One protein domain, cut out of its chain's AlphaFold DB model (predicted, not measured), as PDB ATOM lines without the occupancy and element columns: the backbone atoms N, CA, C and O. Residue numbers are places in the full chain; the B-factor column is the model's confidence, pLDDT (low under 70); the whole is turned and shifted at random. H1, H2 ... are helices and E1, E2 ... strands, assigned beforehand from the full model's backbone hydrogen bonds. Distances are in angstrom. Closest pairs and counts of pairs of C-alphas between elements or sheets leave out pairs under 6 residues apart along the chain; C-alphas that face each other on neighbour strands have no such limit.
ATOM      1  N   ALA A   4     203.768 243.796 247.279       95.75
ATOM      2  CA  ALA A   4     202.629 242.899 247.405       95.75
ATOM      3  C   ALA A   4     202.688 241.842 246.300       95.75
ATOM      4  O   ALA A   4     203.316 242.065 245.266       95.75
ATOM      5  N   THR A   5     202.043 240.702 246.514       97.69
ATOM      6  CA  THR A   5     201.987 239.596 245.553       97.69
ATOM      7  C   THR A   5     200.544 239.155 245.382       97.69
ATOM      8  O   THR A   5     199.886 238.812 246.363       97.69
ATOM      9  N   VAL A   6     200.035 239.181 244.154       98.00
ATOM     10  CA  VAL A   6     198.684 238.707 243.842       98.00
ATOM     11  C   VAL A   6     198.621 237.195 244.017       98.00
ATOM     12  O   VAL A   6     199.521 236.474 243.584       98.00
ATOM     13  N   ILE A   7     197.550 236.719 244.653       97.06
ATOM     14  CA  ILE A   7     197.314 235.290 244.889       97.06
ATOM     15  C   ILE A   7     196.097 234.745 244.139       97.06
ATOM     16  O   ILE A   7     196.034 233.540 243.918       97.06
ATOM     17  N   PHE A   8     195.150 235.602 243.745       97.25
ATOM     18  CA  PHE A   8     194.102 235.308 242.762       97.25
ATOM     19  C   PHE A   8     193.324 236.583 242.382       97.25
ATOM     20  O   PHE A   8     193.323 237.578 243.112       97.25
ATOM     21  N   GLU A   9     192.626 236.529 241.252       97.12
ATOM     22  CA  GLU A   9     191.614 237.502 240.824       97.12
ATOM     23  C   GLU A   9     190.261 237.171 241.485       97.12
ATOM     24  O   GLU A   9     189.815 236.028 241.432       97.12
ATOM     25  N   GLU A  10     189.581 238.135 242.109       96.31
ATOM     26  CA  GLU A  10     188.229 237.938 242.657       96.31
ATOM     27  C   GLU A  10     187.184 238.377 241.622       96.31
ATOM     28  O   GLU A  10     187.205 239.519 241.148       96.31
ATOM     29  N   LYS A  11     186.245 237.482 241.292       94.69
ATOM     30  CA  LYS A  11     185.132 237.745 240.372       94.69
ATOM     31  C   LYS A  11     183.770 237.584 241.033       94.69
ATOM     32  O   LYS A  11     183.504 236.610 241.738       94.69
ATOM     33  N   LEU A  12     182.850 238.474 240.666       91.00
ATOM     34  CA  LEU A  12     181.414 238.305 240.854       91.00
ATOM     35  C   LEU A  12     180.774 237.952 239.503       91.00
ATOM     36  O   LEU A  12     180.563 238.801 238.634       91.00
ATOM     37  N   GLY A  13     180.496 236.663 239.297       88.00
ATOM     38  CA  GLY A  13     180.081 236.157 237.988       88.00
ATOM     39  C   GLY A  13     181.219 236.288 236.971       88.00
ATOM     40  O   GLY A  13     182.286 235.714 237.170       88.00
ATOM     41  N   LYS A  14     180.996 237.040 235.884       87.38
ATOM     42  CA  LYS A  14     182.027 237.336 234.868       87.38
ATOM     43  C   LYS A  14     182.814 238.622 235.146       87.38
ATOM     44  O   LYS A  14     183.803 238.882 234.471       87.38
ATOM     45  N   ARG A  15     182.370 239.438 236.105       91.38
ATOM     46  CA  ARG A  15     182.972 240.739 236.407       91.38
ATOM     47  C   ARG A  15     184.104 240.569 237.416       91.38
ATOM     48  O   ARG A  15     183.891 239.948 238.452       91.38
ATOM     49  N   ARG A  16     185.277 241.145 237.140       93.94
ATOM     50  CA  ARG A  16     186.348 241.304 238.135       93.94
ATOM     51  C   ARG A  16     185.939 242.348 239.173       93.94
ATOM     52  O   ARG A  16     185.587 243.466 238.809       93.94
ATOM     53  N   GLU A  17     186.039 241.994 240.449       95.44
ATOM     54  CA  GLU A  17     185.903 242.929 241.576       95.44
ATOM     55  C   GLU A  17     187.262 243.488 242.011       95.44
ATOM     56  O   GLU A  17     187.373 244.645 242.416       95.44
ATOM     57  N   GLY A  18     188.313 242.673 241.908       97.12
ATOM     58  CA  GLY A  18     189.670 243.075 242.243       97.12
ATOM     59  C   GLY A  18     190.606 241.885 242.387       97.12
ATOM     60  O   GLY A  18     190.399 240.830 241.791       97.12
ATOM     61  N   TRP A  19     191.632 242.069 243.206       97.88
ATOM     62  CA  TRP A  19     192.746 241.147 243.364       97.88
ATOM     63  C   TRP A  19     192.964 240.864 244.839       97.88
ATOM     64  O   TRP A  19     193.146 241.801 245.621       97.88
ATOM     65  N   ALA A  20     192.972 239.589 245.214       97.75
ATOM     66  CA  ALA A  20     193.462 239.184 246.519       97.75
ATOM     67  C   ALA A  20     194.987 239.218 246.494       97.75
ATOM     68  O   ALA A  20     195.625 238.655 245.597       97.75
ATOM     69  N   VAL A  21     195.574 239.885 247.481       97.69
ATOM     70  CA  VAL A  21     197.012 240.126 247.543       97.69
ATOM     71  C   VAL A  21     197.569 239.765 248.909       97.69
ATOM     72  O   VAL A  21     196.943 239.982 249.945       97.69
ATOM     73  N   TYR A  22     198.786 239.246 248.896       97.69
ATOM     74  CA  TYR A  22     199.629 239.091 250.064       97.69
ATOM     75  C   TYR A  22     200.577 240.284 250.178       97.69
ATOM     76  O   TYR A  22     201.246 240.648 249.212       97.69
ATOM     77  N   LEU A  23     200.640 240.900 251.352       95.06
ATOM     78  CA  LEU A  23     201.533 242.010 251.659       95.06
ATOM     79  C   LEU A  23     202.845 241.448 252.206       95.06
ATOM     80  O   LEU A  23     202.920 241.055 253.369       95.06
ATOM     81  N   ASN A  24     203.899 241.431 251.385       90.50
ATOM     82  CA  ASN A  24     205.138 240.716 251.709       90.50
ATOM     83  C   ASN A  24     205.810 241.233 252.997       90.50
ATOM     84  O   ASN A  24     206.470 240.464 253.687       90.50
ATOM     85  N   GLN A  25     205.656 242.522 253.324       87.56
ATOM     86  CA  GLN A  25     206.278 243.128 254.510       87.56
ATOM     87  C   GLN A  25     205.501 242.864 255.804       87.56
ATOM     88  O   GLN A  25     206.094 242.452 256.796       87.56
ATOM     89  N   SER A  26     204.186 243.106 255.812       90.88
ATOM     90  CA  SER A  26     203.346 242.893 257.000       90.88
ATOM     91  C   SER A  26     202.919 241.437 257.178       90.88
ATOM     92  O   SER A  26     202.400 241.085 258.232       90.88
ATOM     93  N   ARG A  27     203.149 240.597 256.161       90.44
ATOM     94  CA  ARG A  27     202.741 239.190 256.097       90.44
ATOM     95  C   ARG A  27     201.236 238.992 256.279       90.44
ATOM     96  O   ARG A  27     200.806 238.002 256.862       90.44
ATOM     97  N   ASP A  28     200.460 239.930 255.746       94.25
ATOM     98  CA  ASP A  28     199.001 239.968 255.848       94.25
ATOM     99  C   ASP A  28     198.343 239.874 254.465       94.25
ATOM    100  O   ASP A  28     199.001 240.055 253.438       94.25
ATOM    101  N   PHE A  29     197.044 239.599 254.430       96.50
ATOM    102  CA  PHE A  29     196.259 239.506 253.207       96.50
ATOM    103  C   PHE A  29     195.277 240.665 253.093       96.50
ATOM    104  O   PHE A  29     194.644 241.082 254.059       96.50
ATOM    105  N   THR A  30     195.117 241.184 251.882       96.62
ATOM    106  CA  THR A  30     194.140 242.234 251.602       96.62
ATOM    107  C   THR A  30     193.622 242.134 250.170       96.62
ATOM    108  O   THR A  30     193.984 241.220 249.429       96.62
ATOM    109  N   TRP A  31     192.762 243.073 249.781       97.31
ATOM    110  CA  TRP A  31     192.205 243.164 248.438       97.31
ATOM    111  C   TRP A  31     192.456 244.540 247.849       97.31
ATOM    112  O   TRP A  31     192.282 245.559 248.522       97.31
ATOM    113  N   TYR A  32     192.806 244.565 246.566       98.00
ATOM    114  CA  TYR A  32     192.911 245.792 245.789       98.00
ATOM    115  C   TYR A  32     191.976 245.755 244.586       98.00
ATOM    116  O   TYR A  32     191.964 244.803 243.814       98.00
ATOM    117  N   SER A  33     191.222 246.833 244.398       97.81
ATOM    118  CA  SER A  33     190.554 247.123 243.127       97.81
ATOM    119  C   SER A  33     191.575 247.499 242.048       97.81
ATOM    120  O   SER A  33     192.672 247.971 242.361       97.81
ATOM    121  N   ASP A  34     191.184 247.422 240.774       97.69
ATOM    122  CA  ASP A  34     192.024 247.887 239.659       97.69
ATOM    123  C   ASP A  34     192.450 249.354 239.826       97.69
ATOM    124  O   ASP A  34     193.571 249.730 239.491       97.69
ATOM    125  N   LYS A  35     191.585 250.200 240.403       97.50
ATOM    126  CA  LYS A  35     191.921 251.598 240.713       97.50
ATOM    127  C   LYS A  35     193.070 251.695 241.722       97.50
ATOM    128  O   LYS A  35     193.961 252.520 241.541       97.50
ATOM    129  N   GLN A  36     193.050 250.874 242.772       97.69
ATOM    130  CA  GLN A  36     194.109 250.848 243.785       97.69
ATOM    131  C   GLN A  36     195.405 250.260 243.229       97.69
ATOM    132  O   GLN A  36     196.462 250.833 243.476       97.69
ATOM    133  N   VAL A  37     195.331 249.181 242.441       97.69
ATOM    134  CA  VAL A  37     196.503 248.604 241.760       97.69
ATOM    135  C   VAL A  37     197.178 249.655 240.882       97.69
ATOM    136  O   VAL A  37     198.372 249.909 241.036       97.69
ATOM    137  N   LYS A  38     196.404 250.350 240.040       97.50
ATOM    138  CA  LYS A  38     196.917 251.424 239.176       97.50
ATOM    139  C   LYS A  38     197.565 252.555 239.957       97.50
ATOM    140  O   LYS A  38     198.667 252.969 239.618       97.50
ATOM    141  N   ALA A  39     196.906 253.037 241.010       97.06
ATOM    142  CA  ALA A  39     197.446 254.111 241.839       97.06
ATOM    143  C   ALA A  39     198.780 253.720 242.496       97.06
ATOM    144  O   ALA A  39     199.709 254.522 242.515       97.06
ATOM    145  N   LYS A  40     198.886 252.479 242.986       96.06
ATOM    146  CA  LYS A  40     200.097 251.947 243.624       96.06
ATOM    147  C   LYS A  40     201.253 251.775 242.645       96.06
ATOM    148  O   LYS A  40     202.369 252.203 242.935       96.06
ATOM    149  N   ILE A  41     200.988 251.203 241.472       95.50
ATOM    150  CA  ILE A  41     202.002 251.062 240.420       95.50
ATOM    151  C   ILE A  41     202.470 252.446 239.947       95.50
ATOM    152  O   ILE A  41     203.671 252.688 239.849       95.50
ATOM    153  N   ALA A  42     201.549 253.397 239.757       94.88
ATOM    154  CA  ALA A  42     201.884 254.774 239.388       94.88
ATOM    155  C   ALA A  42     202.720 255.509 240.453       94.88
ATOM    156  O   ALA A  42     203.522 256.374 240.108       94.88
ATOM    157  N   SER A  43     202.577 255.161 241.738       94.69
ATOM    158  CA  SER A  43     203.409 255.700 242.822       94.69
ATOM    159  C   SER A  43     204.756 254.983 242.992       94.69
ATOM    160  O   SER A  43     205.470 255.251 243.957       94.69
ATOM    161  N   GLY A  44     205.105 254.052 242.097       92.38
ATOM    162  CA  GLY A  44     206.347 253.282 242.152       92.38
ATOM    163  C   GLY A  44     206.330 252.102 243.131       92.38
ATOM    164  O   GLY A  44     207.393 251.566 243.448       92.38
ATOM    165  N   GLU A  45     205.163 251.688 243.639       93.56
ATOM    166  CA  GLU A  45     205.041 250.397 244.329       93.56
ATOM    167  C   GLU A  45     205.029 249.250 243.309       93.56
ATOM    168  O   GLU A  45     204.644 249.425 242.152       93.56
ATOM    169  N   ARG A  46     205.404 248.044 243.751       92.75
ATOM    170  CA  ARG A  46     205.315 246.829 242.933       92.75
ATOM    171  C   ARG A  46     204.257 245.887 243.493       92.75
ATOM    172  O   ARG A  46     204.280 245.554 244.681       92.75
ATOM    173  N   ILE A  47     203.379 245.419 242.614       96.94
ATOM    174  CA  ILE A  47     202.379 244.396 242.912       96.94
ATOM    175  C   ILE A  47     202.655 243.213 241.981       96.94
ATOM    176  O   ILE A  47     202.259 243.224 240.826       96.94
ATOM    177  N   ASN A  48     203.386 242.218 242.477       97.38
ATOM    178  CA  ASN A  48     203.799 241.058 241.693       97.38
ATOM    179  C   ASN A  48     202.585 240.261 241.190       97.38
ATOM    180  O   ASN A  48     201.655 240.011 241.961       97.38
ATOM    181  N   GLY A  49     202.635 239.815 239.933       96.50
ATOM    182  CA  GLY A  49     201.577 239.030 239.286       96.50
ATOM    183  C   GLY A  49     200.565 239.861 238.496       96.50
ATOM    184  O   GLY A  49     199.731 239.279 237.808       96.50
ATOM    185  N   VAL A  50     200.645 241.195 238.552       97.38
ATOM    186  CA  VAL A  50     199.851 242.095 237.706       97.38
ATOM    187  C   VAL A  50     200.679 243.260 237.180       97.38
ATOM    188  O   VAL A  50     201.592 243.751 237.840       97.38
ATOM    189  N   MET A  51     200.291 243.752 236.010       96.19
ATOM    190  CA  MET A  51     200.848 244.938 235.371       96.19
ATOM    191  C   MET A  51     199.729 245.846 234.852       96.19
ATOM    192  O   MET A  51     198.565 245.447 234.788       96.19
ATOM    193  N   VAL A  52     200.082 247.081 234.494       97.00
ATOM    194  CA  VAL A  52     199.180 248.006 233.796       97.00
ATOM    195  C   VAL A  52     199.630 248.083 232.344       97.00
ATOM    196  O   VAL A  52     200.780 248.434 232.087       97.00
ATOM    197  N   ASN A  53     198.747 247.733 231.411       95.44
ATOM    198  CA  ASN A  53     199.052 247.783 229.981       95.44
ATOM    199  C   ASN A  53     199.008 249.218 229.428       95.44
ATOM    200  O   ASN A  53     198.639 250.167 230.124       95.44
ATOM    201  N   GLU A  54     199.343 249.378 228.146       94.56
ATOM    202  CA  GLU A  54     199.330 250.679 227.460       94.56
ATOM    203  C   GLU A  54     197.940 251.342 227.442       94.56
ATOM    204  O   GLU A  54     197.839 252.569 227.437       94.56
ATOM    205  N   ALA A  55     196.864 250.550 227.498       95.69
ATOM    206  CA  ALA A  55     195.486 251.033 227.582       95.69
ATOM    207  C   ALA A  55     195.065 251.449 229.009       95.69
ATOM    208  O   ALA A  55     193.953 251.942 229.213       95.69
ATOM    209  N   GLY A  56     195.932 251.283 230.013       94.62
ATOM    210  CA  GLY A  56     195.624 251.618 231.403       94.62
ATOM    211  C   GLY A  56     194.729 250.589 232.105       94.62
ATOM    212  O   GLY A  56     194.023 250.925 233.068       94.62
ATOM    213  N   GLU A  57     194.735 249.346 231.634       95.94
ATOM    214  CA  GLU A  57     194.018 248.214 232.216       95.94
ATOM    215  C   GLU A  57     194.964 247.365 233.061       95.94
ATOM    216  O   GLU A  57     196.136 247.195 232.729       95.94
ATOM    217  N   VAL A  58     194.452 246.831 234.171       97.38
ATOM    218  CA  VAL A  58     195.214 245.891 234.993       97.38
ATOM    219  C   VAL A  58     195.086 244.508 234.369       97.38
ATOM    220  O   VAL A  58     193.975 244.013 234.179       97.38
ATOM    221  N   MET A  59     196.208 243.869 234.077       95.56
ATOM    222  CA  MET A  59     196.257 242.515 233.531       95.56
ATOM    223  C   MET A  59     197.280 241.668 234.280       95.56
ATOM    224  O   MET A  59     198.056 242.194 235.078       95.56
ATOM    225  N   MET A  60     197.241 240.355 234.057       95.38
ATOM    226  CA  MET A  60     198.238 239.445 234.611       95.38
ATOM    227  C   MET A  60     199.625 239.806 234.072       95.38
ATOM    228  O   MET A  60     199.770 240.124 232.895       95.38
ATOM    229  N   ASP A  61     200.616 239.785 234.954       95.75
ATOM    230  CA  ASP A  61     202.024 239.929 234.588       95.75
ATOM    231  C   ASP A  61     202.584 238.545 234.243       95.75
ATOM    232  O   ASP A  61     202.936 237.767 235.137       95.75
ATOM    233  N   GLU A  62     202.606 238.235 232.948       94.00
ATOM    234  CA  GLU A  62     203.047 236.942 232.415       94.00
ATOM    235  C   GLU A  62     204.543 236.683 232.635       94.00
ATOM    236  O   GLU A  62     204.948 235.525 232.763       94.00
ATOM    237  N   ASP A  63     205.353 237.737 232.789       93.75
ATOM    238  CA  ASP A  63     206.769 237.600 233.150       93.75
ATOM    239  C   ASP A  63     206.929 237.095 234.594       93.75
ATOM    240  O   ASP A  63     207.894 236.393 234.925       93.75
ATOM    241  N   PHE A  64     205.967 237.420 235.467       95.62
ATOM    242  CA  PHE A  64     205.928 236.910 236.833       95.62
ATOM    243  C   PHE A  64     205.274 235.530 236.929       95.62
ATOM    244  O   PHE A  64     205.755 234.693 237.696       95.62
ATOM    245  N   THR A  65     204.155 235.300 236.235       94.19
ATOM    246  CA  THR A  65     203.388 234.048 236.323       94.19
ATOM    247  C   THR A  65     202.445 233.836 235.141       94.19
ATOM    248  O   THR A  65     201.808 234.772 234.676       94.19
ATOM    249  N   THR A  66     202.237 232.575 234.758       92.38
ATOM    250  CA  THR A  66     201.171 232.160 233.820       92.38
ATOM    251  C   THR A  66     199.999 231.458 234.516       92.38
ATOM    252  O   THR A  66     198.894 231.423 233.988       92.38
ATOM    253  N   GLY A  67     200.200 230.938 235.733       92.38
ATOM    254  CA  GLY A  67     199.220 230.085 236.426       92.38
ATOM    255  C   GLY A  67     198.295 230.801 237.409       92.38
ATOM    256  O   GLY A  67     197.816 230.177 238.359       92.38
ATOM    257  N   LEU A  68     198.090 232.118 237.274       94.56
ATOM    258  CA  LEU A  68     197.208 232.839 238.194       94.56
ATOM    259  C   LEU A  68     195.748 232.417 237.977       94.56
ATOM    260  O   LEU A  68     195.298 232.179 236.855       94.56
ATOM    261  N   LEU A  69     194.992 232.342 239.072       95.31
ATOM    262  CA  LEU A  69     193.620 231.843 239.068       95.31
ATOM    263  C   LEU A  69     192.617 232.967 239.338       95.31
ATOM    264  O   LEU A  69     192.896 233.896 240.099       95.31
ATOM    265  N   ALA A  70     191.420 232.822 238.786       94.81
ATOM    266  CA  ALA A  70     190.241 233.595 239.136       94.81
ATOM    267  C   ALA A  70     189.355 232.801 240.096       94.81
ATOM    268  O   ALA A  70     189.000 231.655 239.821       94.81
ATOM    269  N   LYS A  71     188.963 233.420 241.209       95.12
ATOM    270  CA  LYS A  71     187.946 232.908 242.122       95.12
ATOM    271  C   LYS A  71     186.585 233.470 241.734       95.12
ATOM    272  O   LYS A  71     186.401 234.682 241.695       95.12
ATOM    273  N   THR A  72     185.617 232.590 241.509       91.06
ATOM    274  CA  THR A  72     184.212 232.951 241.290       91.06
ATOM    275  C   THR A  72     183.307 232.209 242.270       91.06
ATOM    276  O   THR A  72     183.533 231.042 242.609       91.06
ATOM    277  N   GLY A  73     182.287 232.904 242.775       84.81
ATOM    278  CA  GLY A  73     181.386 232.368 243.792       84.81
ATOM    279  C   GLY A  73     182.112 232.032 245.101       84.81
ATOM    280  O   GLY A  73     182.966 232.786 245.574       84.81
ATOM    281  N   LEU A  74     181.753 230.899 245.713       78.69
ATOM    282  CA  LEU A  74     182.224 230.544 247.056       78.69
ATOM    283  C   LEU A  74     183.671 230.032 247.082       78.69
ATOM    284  O   LEU A  74     184.434 230.432 247.957       78.69
ATOM    285  N   ALA A  75     184.063 229.161 246.148       75.81
ATOM    286  CA  ALA A  75     185.379 228.510 246.202       75.81
ATOM    287  C   ALA A  75     185.902 227.992 244.852       75.81
ATOM    288  O   ALA A  75     186.887 227.251 244.828       75.81
ATOM    289  N   THR A  76     185.253 228.338 243.738       88.38
ATOM    290  CA  THR A  76     185.662 227.836 242.425       88.38
ATOM    291  C   THR A  76     186.826 228.665 241.918       88.38
ATOM    292  O   THR A  76     186.679 229.871 241.732       88.38
ATOM    293  N   PHE A  77     187.964 228.012 241.705       92.69
ATOM    294  CA  PHE A  77     189.133 228.605 241.073       92.69
ATOM    295  C   PHE A  77     189.274 228.060 239.660       92.69
ATOM    296  O   PHE A  77     189.227 226.846 239.476       92.69
ATOM    297  N   THR A  78     189.467 228.952 238.700       91.38
ATOM    298  CA  THR A  78     189.739 228.612 237.302       91.38
ATOM    299  C   THR A  78     190.974 229.372 236.832       91.38
ATOM    300  O   THR A  78     191.149 230.514 237.267       91.38
ATOM    301  N   PRO A  79     191.811 228.803 235.953       92.00
ATOM    302  CA  PRO A  79     192.883 229.555 235.312       92.00
ATOM    303  C   PRO A  79     192.376 230.847 234.665       92.00
ATOM    304  O   PRO A  79     191.259 230.895 234.145       92.00
ATOM    305  N   ILE A  80     193.167 231.921 234.764       91.62
ATOM    306  CA  ILE A  80     192.894 233.166 234.031       91.62
ATOM    307  C   ILE A  80     193.229 232.976 232.548       91.62
ATOM    308  O   ILE A  80     192.480 233.448 231.696       91.62
TER     309      ILE A  80
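This is residues 4 to 80 of the 167 residues of an uncharacterized protein of Colidextribacter sp. OB.20 (UniProt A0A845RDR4). A strongly twisted sheet is built on the long hairpin of E1 and E2, with E3 beside E2 and, on the other side of E1, the short E4 near one end and the hairpin of E7 and E8 near the other. The one helix, H1, packs on the E4 end of this sheet, and a small separate hairpin, E5 and E6, packs on H1. The printed part has 77 residues, with eight named strands and one named helix in the order E1 E2 E3 H1 E4 E5 E6 E7 E8; the class is mostly strand. The large sheet is branched and mixed, while the small one is antiparallel. The whole is compact, with a radius of gyration of the C-alphas of 11.9 A and spans of 33 by 32 by 22 A.

Find C-alpha 4 at (202.629, 242.899, 247.405); from there E1, residues 4 to 12, runs 22.7 A and bends by 60 degrees at residue 7. E2, residues 15 to 23, measures 24.1 A, and E3, residues 28 to 32, 13.1 A. E4 is residues 46 to 48; E7 is residues 69 to 72; E8, residues 76 to 79, ends at C-alpha 79 at (192.883, 229.555, 235.312). Look for H1 at residues 34 to 42, 12.0 A from C-alpha 34 at (192.024, 247.887, 239.659). E5 is residues 50 to 52 and E6 residues 58 to 60.

Start at E1, E2 and E3, a meander, each strand the antiparallel neighbour of the one before: N 5 and O 22 are 2.8 A apart, and N 21 and O 30 are 2.8 A apart, both within hydrogen-bond range. E2 lies on one side of E1; on the other side you find E4 beside residues 4 to 5, parallel, with N 48 and O 4 at 2.8 A, and E7 beside residues 8 to 11, parallel, with N 11 and O 71 at 2.8 A. E7 and E8 form a hairpin, with N 70 and O 78 at 2.8 A. H1 is on this sheet at a height of 7.2 A, over E4 and only just not over E2, on which 2 of its C-alphas fall; it runs slantwise to the strands, at 38 degrees to E4 on the local plane. Its closest C-alphas to E4 are Ile 41 and Ile 47, 7.1 A apart. In the hairpin of E5 and E6, N 51 and O 59 are 2.9 A apart. The closest C-alphas of H1 and E6 are those of Asp 34 and Val 58, at 6.0 A. Every O i to N i+4 pair in H1 is within hydrogen-bond range.

The two C-alphas farthest apart, those of Gly 44 and Leu 74, are 33.5 A apart. The printed part has no cut and no long link; E6 to E7, with 8 residues between, is short, and the other links are tight. The mean pLDDT of the printed part is 94.3, and no printed residue is under 70.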